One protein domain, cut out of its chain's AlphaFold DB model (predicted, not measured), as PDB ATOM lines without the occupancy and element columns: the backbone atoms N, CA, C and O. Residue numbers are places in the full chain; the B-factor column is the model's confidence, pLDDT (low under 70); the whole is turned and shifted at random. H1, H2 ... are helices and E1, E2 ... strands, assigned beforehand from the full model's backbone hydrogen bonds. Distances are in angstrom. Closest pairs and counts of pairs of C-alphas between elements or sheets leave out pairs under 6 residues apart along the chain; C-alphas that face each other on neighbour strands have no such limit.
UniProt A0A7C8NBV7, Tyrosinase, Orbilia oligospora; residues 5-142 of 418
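Overview. This is residues 5 to 142 of the 418 residues of the protein "Tyrosinase" of Orbilia oligospora (UniProt A0A7C8NBV7). A group of helices, with H4 in its middle and H2, H3 and H5 packed on it, has a two-stranded hairpin of E1 and E2 reaching away from it as an arm. Along the chain, a short link of 10 residues leads from E2 to the short H1, and a long link, residues 37 to 60, leads from H1 to H2. The printed part has 138 residues, with two strands and then five helices in the order E1 E2 H1 H2 H3 H4 H5; the sheet E1 - E2 is antiparallel, and the class is mostly helix. It is loose, with a radius of gyration of the C-alphas of 18.6 A and spans of 57 by 45 by 28 A.

Along the chain. Find C-alpha 5 at (-17.439, 5.892, -10.396), where E1, residues 5 to 10, begins; E2 is residues 16 to 22. Then come H1, residues 33 to 36, H2, residues 61 to 70, and H3, residues 72 to 82. H4, residues 88 to 107, runs 27.8 A, and H5, residues 123 to 141, runs 27.2 A to C-alpha 141 at (-43.404, -20.374, -3.189).

Arrangement. Look first at the hairpin E1 and E2, where N 7 and O 19 are 2.8 A apart, within hydrogen-bond range. E1 and E2 are apart from H2, H3, H4 and H5. H4, the hub, touches H2 with residues 102 to 107 alone, closest at the C-alphas of Ala 64 and Val 106, 4.7 A, at a steep tilt of 44 degrees. H3 and H4, a helical hairpin, touch at a shallow tilt of 17 degrees, with the C-alphas of Ala 82 and Phe 91 closest, 5.2 A. H4 and H5, also a helical hairpin, touch at 22 degrees, a shallow tilt, with the C-alphas of His 99 and Val 131 closest, 7.4 A. Every O i to N i+4 pair is within range in H2, H3, H4 and H5; H1 is too short for one.

Size, cuts and confidence. The C-alphas of Ser 13 and Thr 86, the two farthest apart, are 59.9 A apart. The printed part has no cut; the links H1 to H2 and H4 to H5 are long. No printed residue is under 70 in pLDDT.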
ATOM      1  N   VAL A   5     -17.612   6.806 -11.533       96.44
ATOM      2  CA  VAL A   5     -17.439   5.892 -10.396       96.44
ATOM      3  C   VAL A   5     -15.960   5.719 -10.084       96.44
ATOM      4  O   VAL A   5     -15.115   5.772 -10.980       96.44
ATOM      5  N   THR A   6     -15.653   5.499  -8.809       97.00
ATOM      6  CA  THR A   6     -14.301   5.159  -8.364       97.00
ATOM      7  C   THR A   6     -14.096   3.653  -8.470       97.00
ATOM      8  O   THR A   6     -14.902   2.878  -7.958       97.00
ATOM      9  N   VAL A   7     -13.010   3.242  -9.117       96.38
ATOM     10  CA  VAL A   7     -12.600   1.845  -9.279       96.38
ATOM     11  C   VAL A   7     -11.159   1.651  -8.820       96.38
ATOM     12  O   VAL A   7     -10.370   2.597  -8.781       96.38
ATOM     13  N   THR A   8     -10.804   0.408  -8.514       97.19
ATOM     14  CA  THR A   8      -9.417   0.009  -8.267       97.19
ATOM     15  C   THR A   8      -8.785  -0.444  -9.578       97.19
ATOM     16  O   THR A   8      -9.349  -1.284 -10.279       97.19
ATOM     17  N   ARG A   9      -7.602   0.084  -9.902       94.62
ATOM     18  CA  ARG A   9      -6.766  -0.390 -11.016       94.62
ATOM     19  C   ARG A   9      -5.341  -0.676 -10.531       94.62
ATOM     20  O   ARG A   9      -4.935  -0.081  -9.534       94.62
ATOM     21  N   PRO A  10      -4.572  -1.535 -11.214       96.19
ATOM     22  CA  PRO A  10      -3.143  -1.648 -10.950       96.19
ATOM     23  C   PRO A  10      -2.397  -0.395 -11.442       96.19
ATOM     24  O   PRO A  10      -2.726   0.158 -12.497       96.19
ATOM     25  N   ASP A  11      -1.395   0.054 -10.687       95.31
ATOM     26  CA  ASP A  11      -0.374   0.992 -11.167       95.31
ATOM     27  C   ASP A  11       0.687   0.278 -12.033       95.31
ATOM     28  O   ASP A  11       0.569  -0.909 -12.343       95.31
ATOM     29  N   GLY A  12       1.743   0.999 -12.434       94.44
ATOM     30  CA  GLY A  12       2.840   0.437 -13.238       94.44
ATOM     31  C   GLY A  12       3.638  -0.682 -12.552       94.44
ATOM     32  O   GLY A  12       4.354  -1.409 -13.233       94.44
ATOM     33  N   SER A  13       3.488  -0.843 -11.235       95.75
ATOM     34  CA  SER A  13       4.119  -1.882 -10.416       95.75
ATOM     35  C   SER A  13       3.123  -2.960  -9.959       95.75
ATOM     36  O   SER A  13       3.500  -3.859  -9.212       95.75
ATOM     37  N   GLY A  14       1.856  -2.886 -10.386       94.44
ATOM     38  CA  GLY A  14       0.796  -3.815  -9.993       94.44
ATOM     39  C   GLY A  14       0.125  -3.510  -8.647       94.44
ATOM     40  O   GLY A  14      -0.735  -4.282  -8.223       94.44
ATOM     41  N   ASN A  15       0.459  -2.402  -7.978       96.69
ATOM     42  CA  ASN A  15      -0.185  -2.027  -6.718       96.69
ATOM     43  C   ASN A  15      -1.594  -1.464  -6.967       96.69
ATOM     44  O   ASN A  15      -1.803  -0.755  -7.956       96.69
ATOM     45  N   PRO A  16      -2.570  -1.726  -6.077       97.00
ATOM     46  CA  PRO A  16      -3.916  -1.191  -6.221       97.00
ATOM     47  C   PRO A  16      -3.924   0.326  -5.995       97.00
ATOM     48  O   PRO A  16      -3.563   0.812  -4.924       97.00
ATOM     49  N   VAL A  17      -4.404   1.073  -6.986       97.19
ATOM     50  CA  VAL A  17      -4.634   2.519  -6.897       97.19
ATOM     51  C   VAL A  17      -6.069   2.861  -7.282       97.19
ATOM     52  O   VAL A  17      -6.689   2.200  -8.120       97.19
ATOM     53  N   SER A  18      -6.609   3.914  -6.670       97.12
ATOM     54  CA  SER A  18      -7.932   4.434  -7.027       97.12
ATOM     55  C   SER A  18      -7.879   5.185  -8.355       97.12
ATOM     56  O   SER A  18      -6.954   5.957  -8.616       97.12
ATOM     57  N   ALA A  19      -8.896   4.992  -9.185       95.44
ATOM     58  CA  ALA A  19      -9.108   5.731 -10.418       95.44
ATOM     59  C   ALA A  19     -10.582   6.111 -10.551       95.44
ATOM     60  O   ALA A  19     -11.462   5.350 -10.157       95.44
ATOM     61  N   SER A  20     -10.851   7.279 -11.129       96.69
ATOM     62  CA  SER A  20     -12.202   7.673 -11.523       96.69
ATOM     63  C   SER A  20     -12.407   7.341 -12.998       96.69
ATOM     64  O   SER A  20     -11.562   7.684 -13.827       96.69
ATOM     65  N   ILE A  21     -13.510   6.671 -13.319       95.69
ATOM     66  CA  ILE A  21     -13.913   6.353 -14.694       95.69
ATOM     67  C   ILE A  21     -15.343   6.831 -14.945       95.69
ATOM     68  O   ILE A  21     -16.122   7.001 -14.005       95.69
ATOM     69  N   SER A  22     -15.721   7.010 -16.214       95.44
ATOM     70  CA  SER A  22     -17.131   7.169 -16.587       95.44
ATOM     71  C   SER A  22     -17.934   5.958 -16.118       95.44
ATOM     72  O   SER A  22     -17.492   4.823 -16.273       95.44
ATOM     73  N   ASN A  23     -19.111   6.197 -15.548       95.50
ATOM     74  CA  ASN A  23     -19.970   5.142 -15.034       95.50
ATOM     75  C   ASN A  23     -20.653   4.397 -16.195       95.50
ATOM     76  O   ASN A  23     -21.562   4.964 -16.809       95.50
ATOM     77  N   PRO A  24     -20.296   3.130 -16.477       95.44
ATOM     78  CA  PRO A  24     -20.893   2.385 -17.584       95.44
ATOM     79  C   PRO A  24     -22.364   2.021 -17.334       95.44
ATOM     80  O   PRO A  24     -23.048   1.618 -18.265       95.44
ATOM     81  N   ILE A  25     -22.866   2.171 -16.102       94.75
ATOM     82  CA  ILE A  25     -24.272   1.924 -15.737       94.75
ATOM     83  C   ILE A  25     -25.128   3.196 -15.924       94.75
ATOM     84  O   ILE A  25     -26.362   3.144 -15.923       94.75
ATOM     85  N   PHE A  26     -24.493   4.362 -16.099       94.62
ATOM     86  CA  PHE A  26     -25.208   5.625 -16.272       94.62
ATOM     87  C   PHE A  26     -25.933   5.686 -17.622       94.62
ATOM     88  O   PHE A  26     -27.127   5.968 -17.654       94.62
ATOM     89  N   ALA A  27     -25.221   5.401 -18.712       95.75
ATOM     90  CA  ALA A  27     -25.760   5.368 -20.067       95.75
ATOM     91  C   ALA A  27     -24.855   4.534 -20.982       95.75
ATOM     92  O   ALA A  27     -23.643   4.468 -20.766       95.75
ATOM     93  N   TYR A  28     -25.428   3.957 -22.036       96.81
ATOM     94  CA  TYR A  28     -24.660   3.391 -23.141       96.81
ATOM     95  C   TYR A  28     -24.416   4.466 -24.200       96.81
ATOM     96  O   TYR A  28     -25.343   5.168 -24.603       96.81
ATOM     97  N   ASN A  29     -23.166   4.605 -24.646       95.56
ATOM     98  CA  ASN A  29     -22.783   5.522 -25.716       95.56
ATOM     99  C   ASN A  29     -22.520   4.717 -26.989       95.56
ATOM    100  O   ASN A  29     -21.617   3.881 -27.022       95.56
ATOM    101  N   PHE A  30     -23.305   4.974 -28.030       95.56
ATOM    102  CA  PHE A  30     -23.122   4.351 -29.334       95.56
ATOM    103  C   PHE A  30     -21.836   4.869 -29.981       95.56
ATOM    104  O   PHE A  30     -21.511   6.052 -29.893       95.56
ATOM    105  N   LEU A  31     -21.110   3.975 -30.654       93.19
ATOM    106  CA  LEU A  31     -19.775   4.270 -31.181       93.19
ATOM    107  C   LEU A  31     -19.785   5.342 -32.278       93.19
ATOM    108  O   LEU A  31     -18.832   6.106 -32.399       93.19
ATOM    109  N   SER A  32     -20.832   5.375 -33.106       93.81
ATOM    110  CA  SER A  32     -20.947   6.320 -34.220       93.81
ATOM    111  C   SER A  32     -22.367   6.369 -34.791       93.81
ATOM    112  O   SER A  32     -23.203   5.516 -34.490       93.81
ATOM    113  N   SER A  33     -22.625   7.333 -35.679       91.12
ATOM    114  CA  SER A  33     -23.898   7.447 -36.403       91.12
ATOM    115  C   SER A  33     -24.215   6.223 -37.266       91.12
ATOM    116  O   SER A  33     -25.385   5.905 -37.457       91.12
ATOM    117  N   SER A  34     -23.207   5.492 -37.760       93.00
ATOM    118  CA  SER A  34     -23.452   4.266 -38.530       93.00
ATOM    119  C   SER A  34     -24.040   3.155 -37.655       93.00
ATOM    120  O   SER A  34     -24.925   2.438 -38.117       93.00
ATOM    121  N   SER A  35     -23.648   3.075 -36.376       91.69
ATOM    122  CA  SER A  35     -24.160   2.091 -35.408       91.69
ATOM    123  C   SER A  35     -25.658   2.237 -35.123       91.69
ATOM    124  O   SER A  35     -26.296   1.262 -34.741       91.69
ATOM    125  N   ILE A  36     -26.212   3.435 -35.314       93.06
ATOM    126  CA  ILE A  36     -27.628   3.745 -35.065       93.06
ATOM    127  C   ILE A  36     -28.407   4.055 -36.348       93.06
ATOM    128  O   ILE A  36     -29.589   4.378 -36.290       93.06
ATOM    129  N   SER A  37     -27.771   3.936 -37.517       90.50
ATOM    130  CA  SER A  37     -28.387   4.248 -38.816       90.50
ATOM    131  C   SER A  37     -29.593   3.364 -39.152       90.50
ATOM    132  O   SER A  37     -30.474   3.786 -39.894       90.50
ATOM    133  N   VAL A  38     -29.645   2.161 -38.574       88.75
ATOM    134  CA  VAL A  38     -30.751   1.202 -38.716       88.75
ATOM    135  C   VAL A  38     -31.969   1.554 -37.861       88.75
ATOM    136  O   VAL A  38     -33.025   0.947 -38.022       88.75
ATOM    137  N   PHE A  39     -31.842   2.497 -36.926       89.62
ATOM    138  CA  PHE A  39     -32.959   2.909 -36.087       89.62
ATOM    139  C   PHE A  39     -33.887   3.873 -36.839       89.62
ATOM    140  O   PHE A  39     -33.479   4.570 -37.766       89.62
ATOM    141  N   GLY A  40     -35.155   3.934 -36.430       83.81
ATOM    142  CA  GLY A  40     -36.080   4.964 -36.901       83.81
ATOM    143  C   GLY A  40     -35.783   6.321 -36.261       83.81
ATOM    144  O   GLY A  40     -35.159   6.400 -35.201       83.81
ATOM    145  N   ALA A  41     -36.250   7.410 -36.873       85.38
ATOM    146  CA  ALA A  41     -36.257   8.711 -36.208       85.38
ATOM    147  C   ALA A  41     -37.176   8.676 -34.961       85.38
ATOM    148  O   ALA A  41     -38.206   8.004 -34.994       85.38
ATOM    149  N   PRO A  42     -36.842   9.387 -33.866       86.75
ATOM    150  CA  PRO A  42     -35.671  10.250 -33.694       86.75
ATOM    151  C   PRO A  42     -34.415   9.512 -33.190       86.75
ATOM    152  O   PRO A  42     -33.443  10.174 -32.841       86.75
ATOM    153  N   TRP A  43     -34.429   8.180 -33.082       89.75
ATOM    154  CA  TRP A  43     -33.386   7.362 -32.440       89.75
ATOM    155  C   TRP A  43     -32.100   7.249 -33.257       89.75
ATOM    156  O   TRP A  43     -31.015   7.172 -32.685       89.75
ATOM    157  N   ASN A  44     -32.200   7.337 -34.583       91.19
ATOM    158  CA  ASN A  44     -31.060   7.350 -35.508       91.19
ATOM    159  C   ASN A  44     -30.107   8.549 -35.367       91.19
ATOM    160  O   ASN A  44     -29.068   8.587 -36.025       91.19
ATOM    161  N   SER A  45     -30.422   9.515 -34.502       91.69
ATOM    162  CA  SER A  45     -29.543  10.638 -34.170       91.69
ATOM    163  C   SER A  45     -29.152  10.689 -32.687       91.69
ATOM    164  O   SER A  45     -28.598  11.693 -32.234       91.69
ATOM    165  N   ARG A  46     -29.461   9.654 -31.890       93.88
ATOM    166  CA  ARG A  46     -29.219   9.634 -30.434       93.88
ATOM    167  C   ARG A  46     -28.037   8.730 -30.095       93.88
ATOM    168  O   ARG A  46     -28.182   7.535 -29.894       93.88
ATOM    169  N   LEU A  47     -26.851   9.327 -29.983       94.44
ATOM    170  CA  LEU A  47     -25.596   8.604 -29.717       94.44
ATOM    171  C   LEU A  47     -25.406   8.162 -28.257       94.44
ATOM    172  O   LEU A  47     -24.366   7.611 -27.909       94.44
ATOM    173  N   SER A  48     -26.384   8.389 -27.384       95.12
ATOM    174  CA  SER A  48     -26.300   8.003 -25.980       95.12
ATOM    175  C   SER A  48     -27.687   7.728 -25.420       95.12
ATOM    176  O   SER A  48     -28.633   8.466 -25.730       95.12
ATOM    177  N   THR A  49     -27.798   6.697 -24.580       96.38
ATOM    178  CA  THR A  49     -29.049   6.405 -23.885       96.38
ATOM    179  C   THR A  49     -29.412   7.534 -22.917       96.38
ATOM    180  O   THR A  49     -28.554   8.234 -22.373       96.38
ATOM    181  N   ARG A  50     -30.713   7.769 -22.756       95.94
ATOM    182  CA  ARG A  50     -31.277   8.862 -21.953       95.94
ATOM    183  C   ARG A  50     -32.504   8.388 -21.203       95.94
ATOM    184  O   ARG A  50     -33.322   7.663 -21.781       95.94
ATOM    185  N   ARG A  51     -32.629   8.872 -19.969       95.62
ATOM    186  CA  ARG A  51     -33.759   8.683 -19.060       95.62
ATOM    187  C   ARG A  51     -34.403  10.053 -18.834       95.62
ATOM    188  O   ARG A  51     -33.717  11.009 -18.474       95.62
ATOM    189  N   TYR A  52     -35.702  10.162 -19.093       93.44
ATOM    190  CA  TYR A  52     -36.453  11.425 -19.066       93.44
ATOM    191  C   TYR A  52     -35.811  12.547 -19.905       93.44
ATOM    192  O   TYR A  52     -35.575  13.640 -19.386       93.44
ATOM    193  N   PRO A  53     -35.496  12.332 -21.194       93.88
ATOM    194  CA  PRO A  53     -34.938  13.398 -22.014       93.88
ATOM    195  C   PRO A  53     -35.870  14.621 -22.058       93.88
ATOM    196  O   PRO A  53     -37.093  14.483 -22.064       93.88
ATOM    197  N   ASP A  54     -35.314  15.831 -22.045       91.62
ATOM    198  CA  ASP A  54     -36.063  17.045 -22.403       91.62
ATOM    199  C   ASP A  54     -36.125  17.234 -23.935       91.62
ATOM    200  O   ASP A  54     -35.603  16.420 -24.703       91.62
ATOM    201  N   GLY A  55     -36.742  18.325 -24.401       88.56
ATOM    202  CA  GLY A  55     -36.807  18.647 -25.834       88.56
ATOM    203  C   GLY A  55     -35.435  18.856 -26.501       88.56
ATOM    204  O   GLY A  55     -35.322  18.719 -27.716       88.56
ATOM    205  N   SER A  56     -34.388  19.128 -25.714       92.38
ATOM    206  CA  SER A  56     -32.992  19.242 -26.162       92.38
ATOM    207  C   SER A  56     -32.194  17.942 -25.977       92.38
ATOM    208  O   SER A  56     -30.996  17.914 -26.246       92.38
ATOM    209  N   TRP A  57     -32.848  16.849 -25.566       92.06
ATOM    210  CA  TRP A  57     -32.251  15.535 -25.306       92.06
ATOM    211  C   TRP A  57     -31.277  15.472 -24.116       92.06
ATOM    212  O   TRP A  57     -30.439  14.563 -24.028       92.06
ATOM    213  N   ASN A  58     -31.393  16.410 -23.175       93.12
ATOM    214  CA  ASN A  58     -30.647  16.349 -21.922       93.12
ATOM    215  C   ASN A  58     -31.237  15.275 -21.008       93.12
ATOM    216  O   ASN A  58     -32.453  15.181 -20.865       93.12
ATOM    217  N   ASP A  59     -30.375  14.482 -20.371       93.62
ATOM    218  CA  ASP A  59     -30.797  13.476 -19.394       93.62
ATOM    219  C   ASP A  59     -31.389  14.134 -18.140       93.62
ATOM    220  O   ASP A  59     -30.808  15.079 -17.603       93.62
ATOM    221  N   ARG A  60     -32.512  13.607 -17.643       94.56
ATOM    222  CA  ARG A  60     -33.136  14.045 -16.386       94.56
ATOM    223  C   ARG A  60     -33.408  12.851 -15.479       94.56
ATOM    224  O   ARG A  60     -34.511  12.662 -14.969       94.56
ATOM    225  N   SER A  61     -32.378  12.042 -15.232       92.88
ATOM    226  CA  SER A  61     -32.420  10.884 -14.326       92.88
ATOM    227  C   SER A  61     -32.968  11.175 -12.917       92.88
ATOM    228  O   SER A  61     -33.397  10.256 -12.217       92.88
ATOM    229  N   ASN A  62     -32.948  12.431 -12.462       93.00
ATOM    230  CA  ASN A  62     -33.617  12.845 -11.228       93.00
ATOM    231  C   ASN A  62     -35.145  12.700 -11.326       93.00
ATOM    232  O   ASN A  62     -35.747  12.212 -10.378       93.00
ATOM    233  N   LEU A  63     -35.756  13.029 -12.469       93.31
ATOM    234  CA  LEU A  63     -37.193  12.851 -12.700       93.31
ATOM    235  C   LEU A  63     -37.570  11.372 -12.803       93.31
ATOM    236  O   LEU A  63     -38.566  10.966 -12.213       93.31
ATOM    237  N   ALA A  64     -36.729  10.553 -13.442       93.62
ATOM    238  CA  ALA A  64     -36.880   9.097 -13.410       93.62
ATOM    239  C   ALA A  64     -36.887   8.569 -11.964       93.62
ATOM    240  O   ALA A  64     -37.705   7.731 -11.588       93.62
ATOM    241  N   SER A  65     -36.000   9.104 -11.118       93.69
ATOM    242  CA  SER A  65     -35.951   8.742  -9.697       93.69
ATOM    243  C   SER A  65     -37.228   9.176  -8.968       93.69
ATOM    244  O   SER A  65     -37.789   8.381  -8.222       93.69
ATOM    245  N   SER A  66     -37.723  10.394  -9.215       93.19
ATOM    246  CA  SER A  66     -38.987  10.888  -8.655       93.19
ATOM    247  C   SER A  66     -40.185  10.027  -9.073       93.19
ATOM    248  O   SER A  66     -40.937   9.592  -8.206       93.19
ATOM    249  N   ALA A  67     -40.316   9.680 -10.355       92.06
ATOM    250  CA  ALA A  67     -41.384   8.805 -10.852       92.06
ATOM    251  C   ALA A  67     -41.325   7.387 -10.241       92.06
ATOM    252  O   ALA A  67     -42.348   6.772  -9.903       92.06
ATOM    253  N   MET A  68     -40.110   6.872 -10.021       93.31
ATOM    254  CA  MET A  68     -39.893   5.619  -9.294       93.31
ATOM    255  C   MET A  68     -40.276   5.702  -7.807       93.31
ATOM    256  O   MET A  68     -40.629   4.673  -7.229       93.31
ATOM    257  N   GLN A  69     -40.283   6.888  -7.195       92.50
ATOM    258  CA  GLN A  69     -40.785   7.073  -5.830       92.50
ATOM    259  C   GLN A  69     -42.310   7.234  -5.787       92.50
ATOM    260  O   GLN A  69     -42.949   6.584  -4.963       92.50
ATOM    261  N   SER A  70     -42.913   7.997  -6.709       88.69
ATOM    262  CA  SER A  70     -44.361   8.282  -6.697       88.69
ATOM    263  C   SER A  70     -45.239   7.026  -6.682       88.69
ATOM    264  O   SER A  70     -46.235   6.974  -5.978       88.69
ATOM    265  N   GLY A  71     -44.857   5.983  -7.427       84.25
ATOM    266  CA  GLY A  71     -45.598   4.714  -7.488       84.25
ATOM    267  C   GLY A  71     -45.055   3.590  -6.603       84.25
ATOM    268  O   GLY A  71     -45.433   2.436  -6.810       84.25
ATOM    269  N   PHE A  72     -44.109   3.864  -5.696       90.06
ATOM    270  CA  PHE A  72     -43.372   2.806  -4.991       90.06
ATOM    271  C   PHE A  72     -44.290   1.910  -4.151       90.06
ATOM    272  O   PHE A  72     -44.276   0.694  -4.332       90.06
ATOM    273  N   SER A  73     -45.132   2.495  -3.289       88.69
ATOM    274  CA  SER A  73     -46.023   1.723  -2.406       88.69
ATOM    275  C   SER A  73     -46.988   0.836  -3.196       88.69
ATOM    276  O   SER A  73     -47.110  -0.351  -2.900       88.69
ATOM    277  N   THR A  74     -47.618   1.370  -4.247       89.00
ATOM    278  CA  THR A  74     -48.526   0.584  -5.091       89.00
ATOM    279  C   THR A  74     -47.794  -0.533  -5.826       89.00
ATOM    280  O   THR A  74     -48.297  -1.650  -5.874       89.00
ATOM    281  N   ARG A  75     -46.586  -0.285  -6.358       91.44
ATOM    282  CA  ARG A  75     -45.781  -1.338  -7.002       91.44
ATOM    283  C   ARG A  75     -45.401  -2.453  -6.030       91.44
ATOM    284  O   ARG A  75     -45.456  -3.616  -6.422       91.44
ATOM    285  N   VAL A  76     -45.060  -2.125  -4.783       93.12
ATOM    286  CA  VAL A  76     -44.801  -3.118  -3.724       93.12
ATOM    287  C   VAL A  76     -46.048  -3.970  -3.478       93.12
ATOM    288  O   VAL A  76     -45.967  -5.194  -3.551       93.12
ATOM    289  N   THR A  77     -47.212  -3.342  -3.288       91.12
ATOM    290  CA  THR A  77     -48.481  -4.058  -3.070       91.12
ATOM    291  C   THR A  77     -48.883  -4.911  -4.276       91.12
ATOM    292  O   THR A  77     -49.248  -6.069  -4.114       91.12
ATOM    293  N   ASN A  78     -48.766  -4.392  -5.499       92.25
ATOM    294  CA  ASN A  78     -49.082  -5.150  -6.712       92.25
ATOM    295  C   ASN A  78     -48.113  -6.328  -6.914       92.25
ATOM    296  O   ASN A  78     -48.538  -7.394  -7.350       92.25
ATOM    297  N   THR A  79     -46.833  -6.164  -6.556       95.56
ATOM    298  CA  THR A  79     -45.850  -7.264  -6.554       95.56
ATOM    299  C   THR A  79     -46.258  -8.347  -5.561       95.56
ATOM    300  O   THR A  79     -46.235  -9.527  -5.897       95.56
ATOM    301  N   TYR A  80     -46.698  -7.961  -4.361       94.44
ATOM    302  CA  TYR A  80     -47.214  -8.909  -3.378       94.44
ATOM    303  C   TYR A  80     -48.456  -9.650  -3.887       94.44
ATOM    304  O   TYR A  80     -48.504 -10.876  -3.848       94.44
ATOM    305  N   ASN A  81     -49.412  -8.920  -4.468       91.62
ATOM    306  CA  ASN A  81     -50.624  -9.487  -5.058       91.62
ATOM    307  C   ASN A  81     -50.320 -10.427  -6.236       91.62
ATOM    308  O   ASN A  81     -51.068 -11.378  -6.473       91.62
ATOM    309  N   ALA A  82     -49.213 -10.221  -6.959       94.31
ATOM    310  CA  ALA A  82     -48.752 -11.173  -7.963       94.31
ATOM    311  C   ALA A  82     -48.451 -12.540  -7.326       94.31
ATOM    312  O   ALA A  82     -48.956 -13.543  -7.823       94.31
ATOM    313  N   PHE A  83     -47.749 -12.603  -6.188       95.75
ATOM    314  CA  PHE A  83     -47.454 -13.867  -5.484       95.75
ATOM    315  C   PHE A  83     -48.692 -14.622  -4.969       95.75
ATOM    316  O   PHE A  83     -48.586 -15.786  -4.575       95.75
ATOM    317  N   LEU A  84     -49.869 -13.988  -4.979       92.12
ATOM    318  CA  LEU A  84     -51.145 -14.614  -4.613       92.12
ATOM    319  C   LEU A  84     -51.835 -15.299  -5.804       92.12
ATOM    320  O   LEU A  84     -52.919 -15.858  -5.652       92.12
ATOM    321  N   SER A  85     -51.231 -15.242  -6.993       91.25
ATOM    322  CA  SER A  85     -51.773 -15.857  -8.208       91.25
ATOM    323  C   SER A  85     -51.831 -17.378  -8.089       91.25
ATOM    324  O   SER A  85     -50.893 -18.013  -7.612       91.25
ATOM    325  N   THR A  86     -52.911 -17.972  -8.595       88.75
ATOM    326  CA  THR A  86     -53.134 -19.428  -8.569       88.75
ATOM    327  C   THR A  86     -52.612 -20.157  -9.808       88.75
ATOM    328  O   THR A  86     -52.671 -21.381  -9.879       88.75
ATOM    329  N   THR A  87     -52.066 -19.428 -10.786       91.06
ATOM    330  CA  THR A  87     -51.399 -19.995 -11.968       91.06
ATOM    331  C   THR A  87     -50.154 -19.188 -12.328       91.06
ATOM    332  O   THR A  87     -50.063 -17.994 -12.028       91.06
ATOM    333  N   TYR A  88     -49.206 -19.826 -13.023       92.50
ATOM    334  CA  TYR A  88     -47.996 -19.160 -13.508       92.50
ATOM    335  C   TYR A  88     -48.306 -18.054 -14.523       92.50
ATOM    336  O   TYR A  88     -47.710 -16.986 -14.460       92.50
ATOM    337  N   ASN A  89     -49.251 -18.277 -15.441       91.00
ATOM    338  CA  ASN A  89     -49.562 -17.306 -16.492       91.00
ATOM    339  C   ASN A  89     -50.180 -16.022 -15.907       91.00
ATOM    340  O   ASN A  89     -49.815 -14.925 -16.330       91.00
ATOM    341  N   VAL A  90     -51.037 -16.139 -14.881       90.12
ATOM    342  CA  VAL A  90     -51.570 -14.973 -14.147       90.12
ATOM    343  C   VAL A  90     -50.457 -14.252 -13.382       90.12
ATOM    344  O   VAL A  90     -50.352 -13.029 -13.477       90.12
ATOM    345  N   PHE A  91     -49.585 -14.989 -12.682       94.06
ATOM    346  CA  PHE A  91     -48.422 -14.401 -12.008       94.06
ATOM    347  C   PHE A  91     -47.532 -13.628 -12.990       94.06
ATOM    348  O   PHE A  91     -47.235 -12.453 -12.772       94.06
ATOM    349  N   SER A  92     -47.161 -14.272 -14.100       93.50
ATOM    350  CA  SER A  92     -46.314 -13.703 -15.147       93.50
ATOM    351  C   SER A  92     -46.918 -12.422 -15.714       93.50
ATOM    352  O   SER A  92     -46.204 -11.434 -15.854       93.50
ATOM    353  N   ASN A  93     -48.231 -12.386 -15.951       90.88
ATOM    354  CA  ASN A  93     -48.905 -11.180 -16.421       90.88
ATOM    355  C   ASN A  93     -48.890 -10.030 -15.412       90.88
ATOM    356  O   ASN A  93     -48.673  -8.879 -15.791       90.88
ATOM    357  N   ARG A  94     -49.112 -10.330 -14.130       91.94
ATOM    358  CA  ARG A  94     -49.079  -9.318 -13.068       91.94
ATOM    359  C   ARG A  94     -47.679  -8.739 -12.894       91.94
ATOM    360  O   ARG A  94     -47.537  -7.523 -12.768       91.94
ATOM    361  N   VAL A  95     -46.651  -9.589 -12.950       96.12
ATOM    362  CA  VAL A  95     -45.252  -9.144 -12.954       96.12
ATOM    363  C   VAL A  95     -44.943  -8.324 -14.206       96.12
ATOM    364  O   VAL A  95     -44.316  -7.277 -14.075       96.12
ATOM    365  N   GLU A  96     -45.429  -8.729 -15.384       93.56
ATOM    366  CA  GLU A  96     -45.289  -7.974 -16.640       93.56
ATOM    367  C   GLU A  96     -45.903  -6.565 -16.518       93.56
ATOM    368  O   GLU A  96     -45.271  -5.587 -16.903       93.56
ATOM    369  N   GLY A  97     -47.075  -6.423 -15.887       91.44
ATOM    370  CA  GLY A  97     -47.682  -5.113 -15.621       91.44
ATOM    371  C   GLY A  97     -46.840  -4.217 -14.698       91.44
ATOM    372  O   GLY A  97     -46.670  -3.026 -14.967       91.44
ATOM    373  N   VAL A  98     -46.261  -4.778 -13.628       94.56
ATOM    374  CA  VAL A  98     -45.330  -4.036 -12.752       94.56
ATOM    375  C   VAL A  98     -44.059  -3.649 -13.515       94.56
ATOM    376  O   VAL A  98     -43.612  -2.505 -13.410       94.56
ATOM    377  N   HIS A  99     -43.505  -4.572 -14.300       96.69
ATOM    378  CA  HIS A  99     -42.348  -4.372 -15.174       96.69
ATOM    379  C   HIS A  99     -42.572  -3.228 -16.174       96.69
ATOM    380  O   HIS A  99     -41.780  -2.284 -16.214       96.69
ATOM    381  N   ASP A 100     -43.694  -3.232 -16.894       94.00
ATOM    382  CA  ASP A 100     -44.005  -2.211 -17.899       94.00
ATOM    383  C   ASP A 100     -44.101  -0.815 -17.260       94.00
ATOM    384  O   ASP A 100     -43.595   0.169 -17.807       94.00
ATOM    385  N   SER A 101     -44.660  -0.729 -16.045       92.50
ATOM    386  CA  SER A 101     -44.727   0.534 -15.296       92.50
ATOM    387  C   SER A 101     -43.342   1.082 -14.916       92.50
ATOM    388  O   SER A 101     -43.153   2.299 -14.864       92.50
ATOM    389  N   ILE A 102     -42.360   0.207 -14.659       95.75
ATOM    390  CA  ILE A 102     -40.977   0.592 -14.340       95.75
ATOM    391  C   ILE A 102     -40.264   1.069 -15.606       95.75
ATOM    392  O   ILE A 102     -39.580   2.091 -15.566       95.75
ATOM    393  N   HIS A 103     -40.472   0.400 -16.740       95.94
ATOM    394  CA  HIS A 103     -39.992   0.865 -18.040       95.94
ATOM    395  C   HIS A 103     -40.479   2.284 -18.367       95.94
ATOM    396  O   HIS A 103     -39.671   3.157 -18.710       95.94
ATOM    397  N   GLY A 104     -41.776   2.551 -18.177       91.88
ATOM    398  CA  GLY A 104     -42.355   3.891 -18.307       91.88
ATOM    399  C   GLY A 104     -41.731   4.897 -17.331       91.88
ATOM    400  O   GLY A 104     -41.214   5.936 -17.750       91.88
ATOM    401  N   ALA A 105     -41.691   4.552 -16.040       93.12
ATOM    402  CA  ALA A 105     -41.218   5.433 -14.972       93.12
ATOM    403  C   ALA A 105     -39.707   5.707 -14.994       93.12
ATOM    404  O   ALA A 105     -39.282   6.734 -14.474       93.12
ATOM    405  N   VAL A 106     -38.888   4.832 -15.586       95.12
ATOM    406  CA  VAL A 106     -37.448   5.067 -15.787       95.12
ATOM    407  C   VAL A 106     -37.190   5.780 -17.111       95.12
ATOM    408  O   VAL A 106     -36.334   6.663 -17.186       95.12
ATOM    409  N   GLY A 107     -37.916   5.404 -18.164       93.00
ATOM    410  CA  GLY A 107     -37.706   5.940 -19.500       93.00
ATOM    411  C   GLY A 107     -38.207   7.369 -19.658       93.00
ATOM    412  O   GLY A 107     -37.437   8.204 -20.128       93.00
ATOM    413  N   GLY A 108     -39.454   7.666 -19.271       89.50
ATOM    414  CA  GLY A 108     -40.071   8.992 -19.426       89.50
ATOM    415  C   GLY A 108     -39.939   9.563 -20.837       89.50
ATOM    416  O   GLY A 108     -39.512  10.704 -21.001       89.50
ATOM    417  N   GLY A 109     -40.182   8.736 -21.859       88.00
ATOM    418  CA  GLY A 109     -39.968   9.095 -23.267       88.00
ATOM    419  C   GLY A 109     -38.530   8.889 -23.767       88.00
ATOM    420  O   GLY A 109     -38.251   9.104 -24.944       88.00
ATOM    421  N   GLY A 110     -37.624   8.441 -22.901       92.12
ATOM    422  CA  GLY A 110     -36.283   7.965 -23.226       92.12
ATOM    423  C   GLY A 110     -36.241   6.473 -23.559       92.12
ATOM    424  O   GLY A 110     -37.270   5.825 -23.714       92.12
ATOM    425  N   HIS A 111     -35.037   5.906 -23.646       94.56
ATOM    426  CA  HIS A 111     -34.809   4.580 -24.244       94.56
ATOM    427  C   HIS A 111     -35.547   3.455 -23.504       94.56
ATOM    428  O   HIS A 111     -36.127   2.581 -24.142       94.56
ATOM    429  N   MET A 112     -35.600   3.516 -22.167       95.25
ATOM    430  CA  MET A 112     -36.303   2.524 -21.343       95.25
ATOM    431  C   MET A 112     -37.819   2.446 -21.601       95.25
ATOM    432  O   MET A 112     -38.409   1.435 -21.246       95.25
ATOM    433  N   SER A 113     -38.448   3.432 -22.254       91.50
ATOM    434  CA  SER A 113     -39.887   3.400 -22.580       91.50
ATOM    435  C   SER A 113     -40.230   2.625 -23.867       91.50
ATOM    436  O   SER A 113     -41.409   2.448 -24.174       91.50
ATOM    437  N   TYR A 114     -39.233   2.185 -24.644       89.38
ATOM    438  CA  TYR A 114     -39.438   1.609 -25.980       89.38
ATOM    439  C   TYR A 114     -38.778   0.237 -26.086       89.38
ATOM    440  O   TYR A 114     -37.566   0.120 -25.925       89.38
ATOM    441  N   VAL A 115     -39.551  -0.793 -26.437       90.00
ATOM    442  CA  VAL A 115     -39.096  -2.193 -26.533       90.00
ATOM    443  C   VAL A 115     -37.884  -2.337 -27.457       90.00
ATOM    444  O   VAL A 115     -36.946  -3.054 -27.128       90.00
ATOM    445  N   ALA A 116     -37.866  -1.625 -28.587       89.12
ATOM    446  CA  ALA A 116     -36.766  -1.700 -29.552       89.12
ATOM    447  C   ALA A 116     -35.431  -1.141 -29.031       89.12
ATOM    448  O   ALA A 116     -34.383  -1.458 -29.595       89.12
ATOM    449  N   TYR A 117     -35.458  -0.298 -27.993       92.44
ATOM    450  CA  TYR A 117     -34.288   0.459 -27.543       92.44
ATOM    451  C   TYR A 117     -33.946   0.266 -26.063       92.44
ATOM    452  O   TYR A 117     -32.840   0.614 -25.649       92.44
ATOM    453  N   SER A 118     -34.861  -0.283 -25.264       95.56
ATOM    454  CA  SER A 118     -34.728  -0.371 -23.810       95.56
ATOM    455  C   SER A 118     -33.498  -1.170 -23.388       95.56
ATOM    456  O   SER A 118     -32.765  -0.719 -22.514       95.56
ATOM    457  N   ALA A 119     -33.200  -2.275 -24.077       96.88
ATOM    458  CA  ALA A 119     -32.051  -3.135 -23.792       96.88
ATOM    459  C   ALA A 119     -30.676  -2.460 -23.970       96.88
ATOM    460  O   ALA A 119     -29.680  -2.959 -23.439       96.88
ATOM    461  N   PHE A 120     -30.598  -1.328 -24.686       97.00
ATOM    462  CA  PHE A 120     -29.359  -0.550 -24.777       97.00
ATOM    463  C   PHE A 120     -29.073   0.239 -23.499       97.00
ATOM    464  O   PHE A 120     -27.912   0.530 -23.225       97.00
ATOM    465  N   ASP A 121     -30.090   0.613 -22.717       97.75
ATOM    466  CA  ASP A 121     -29.863   1.302 -21.450       97.75
ATOM    467  C   ASP A 121     -29.362   0.289 -20.398       97.75
ATOM    468  O   ASP A 121     -30.067  -0.675 -20.104       97.75
ATOM    469  N   PRO A 122     -28.182   0.486 -19.776       97.88
ATOM    470  CA  PRO A 122     -27.618  -0.476 -18.827       97.88
ATOM    471  C   PRO A 122     -28.536  -0.866 -17.656       97.88
ATOM    472  O   PRO A 122     -28.412  -1.972 -17.128       97.88
ATOM    473  N   ILE A 123     -29.466   0.008 -17.242       97.56
ATOM    474  CA  ILE A 123     -30.401  -0.301 -16.146       97.56
ATOM    475  C   ILE A 123     -31.418  -1.387 -16.520       97.56
ATOM    476  O   ILE A 123     -31.948  -2.037 -15.620       97.56
ATOM    477  N   PHE A 124     -31.644  -1.627 -17.816       98.56
ATOM    478  CA  PHE A 124     -32.486  -2.711 -18.323       98.56
ATOM    479  C   PHE A 124     -32.113  -4.052 -17.694       98.56
ATOM    480  O   PHE A 124     -32.961  -4.759 -17.159       98.56
ATOM    481  N   TRP A 125     -30.820  -4.374 -17.683       98.56
ATOM    482  CA  TRP A 125     -30.326  -5.661 -17.196       98.56
ATOM    483  C   TRP A 125     -30.477  -5.806 -15.681       98.56
ATOM    484  O   TRP A 125     -30.778  -6.893 -15.195       98.56
ATOM    485  N   LEU A 126     -30.341  -4.710 -14.927       98.19
ATOM    486  CA  LEU A 126     -30.607  -4.707 -13.485       98.19
ATOM    487  C   LEU A 126     -32.102  -4.874 -13.196       98.19
ATOM    488  O   LEU A 126     -32.480  -5.614 -12.288       98.19
ATOM    489  N   HIS A 127     -32.952  -4.222 -13.991       98.12
ATOM    490  CA  HIS A 127     -34.396  -4.376 -13.892       98.12
ATOM    491  C   HIS A 127     -34.828  -5.821 -14.184       98.12
ATOM    492  O   HIS A 127     -35.511  -6.422 -13.353       98.12
ATOM    493  N   HIS A 128     -34.375  -6.405 -15.297       98.69
ATOM    494  CA  HIS A 128     -34.709  -7.779 -15.679       98.69
ATOM    495  C   HIS A 128     -34.083  -8.839 -14.766       98.69
ATOM    496  O   HIS A 128     -34.688  -9.890 -14.581       98.69
ATOM    497  N   CYS A 129     -32.945  -8.558 -14.123       98.69
ATOM    498  CA  CYS A 129     -32.415  -9.400 -13.046       98.69
ATOM    499  C   CYS A 129     -33.396  -9.468 -11.862       98.69
ATOM    500  O   CYS A 129     -33.670 -10.541 -11.332       98.69
ATOM    501  N   ASN A 130     -34.011  -8.341 -11.484       98.69
ATOM    502  CA  ASN A 130     -35.056  -8.363 -10.463       98.69
ATOM    503  C   ASN A 130     -36.356  -9.029 -10.952       98.69
ATOM    504  O   ASN A 130     -37.037  -9.657 -10.150       98.69
ATOM    505  N   VAL A 131     -36.707  -8.931 -12.240       98.69
ATOM    506  CA  VAL A 131     -37.845  -9.690 -12.793       98.69
ATOM    507  C   VAL A 131     -37.587 -11.190 -12.678       98.69
ATOM    508  O   VAL A 131     -38.423 -11.893 -12.120       98.69
ATOM    509  N   ASP A 132     -36.419 -11.672 -13.107       98.69
ATOM    510  CA  ASP A 132     -36.026 -13.080 -12.965       98.69
ATOM    511  C   ASP A 132     -36.030 -13.534 -11.496       98.69
ATOM    512  O   ASP A 132     -36.581 -14.587 -11.176       98.69
ATOM    513  N   ARG A 133     -35.545 -12.688 -10.576       98.75
ATOM    514  CA  ARG A 133     -35.657 -12.919  -9.127       98.75
ATOM    515  C   ARG A 133     -37.103 -13.142  -8.680       98.75
ATOM    516  O   ARG A 133     -37.359 -14.091  -7.943       98.75
ATOM    517  N   LEU A 134     -38.056 -12.322  -9.132       98.81
ATOM    518  CA  LEU A 134     -39.477 -12.528  -8.821       98.81
ATOM    519  C   LEU A 134     -39.998 -13.851  -9.407       98.81
ATOM    520  O   LEU A 134     -40.716 -14.574  -8.717       98.81
ATOM    521  N   MET A 135     -39.599 -14.205 -10.636       98.31
ATOM    522  CA  MET A 135     -39.965 -15.486 -11.258       98.31
ATOM    523  C   MET A 135     -39.411 -16.687 -10.478       98.31
ATOM    524  O   MET A 135     -40.116 -17.682 -10.304       98.31
ATOM    525  N   ALA A 136     -38.169 -16.607  -9.993       98.38
ATOM    526  CA  ALA A 136     -37.553 -17.641  -9.164       98.38
ATOM    527  C   ALA A 136     -38.265 -17.765  -7.810       98.38
ATOM    528  O   ALA A 136     -38.608 -18.871  -7.391       98.38
ATOM    529  N   MET A 137     -38.560 -16.635  -7.160       98.69
ATOM    530  CA  MET A 137     -39.303 -16.619  -5.899       98.69
ATOM    531  C   MET A 137     -40.691 -17.252  -6.060       98.69
ATOM    532  O   MET A 137     -41.083 -18.067  -5.231       98.69
ATOM    533  N   PHE A 138     -41.418 -16.962  -7.144       98.31
ATOM    534  CA  PHE A 138     -42.743 -17.550  -7.358       98.31
ATOM    535  C   PHE A 138     -42.682 -19.065  -7.537       98.31
ATOM    536  O   PHE A 138     -43.427 -19.778  -6.869       98.31
ATOM    537  N   GLN A 139     -41.753 -19.565  -8.359       97.56
ATOM    538  CA  GLN A 139     -41.556 -21.008  -8.528       97.56
ATOM    539  C   GLN A 139     -41.198 -21.713  -7.211       97.56
ATOM    540  O   GLN A 139     -41.602 -22.855  -7.005       97.56
ATOM    541  N   ALA A 140     -40.461 -21.041  -6.319       98.00
ATOM    542  CA  ALA A 140     -40.156 -21.552  -4.987       98.00
ATOM    543  C   ALA A 140     -41.382 -21.554  -4.055       98.00
ATOM    544  O   ALA A 140     -41.614 -22.554  -3.388       98.00
ATOM    545  N   THR A 141     -42.191 -20.485  -4.042       97.38
ATOM    546  CA  THR A 141     -43.404 -20.374  -3.189       97.38
ATOM    547  C   THR A 141     -44.643 -21.095  -3.728       97.38
ATOM    548  O   THR A 141     -45.729 -21.038  -3.153       97.38
ATOM    549  N   SER A 142     -44.566 -21.651  -4.933       94.31
ATOM    550  CA  SER A 142     -45.691 -22.313  -5.599       94.31
ATOM    551  C   SER A 142     -45.190 -23.481  -6.448       94.31
ATOM    552  O   SER A 142     -45.369 -23.487  -7.672       94.31
TER     553      SER A 142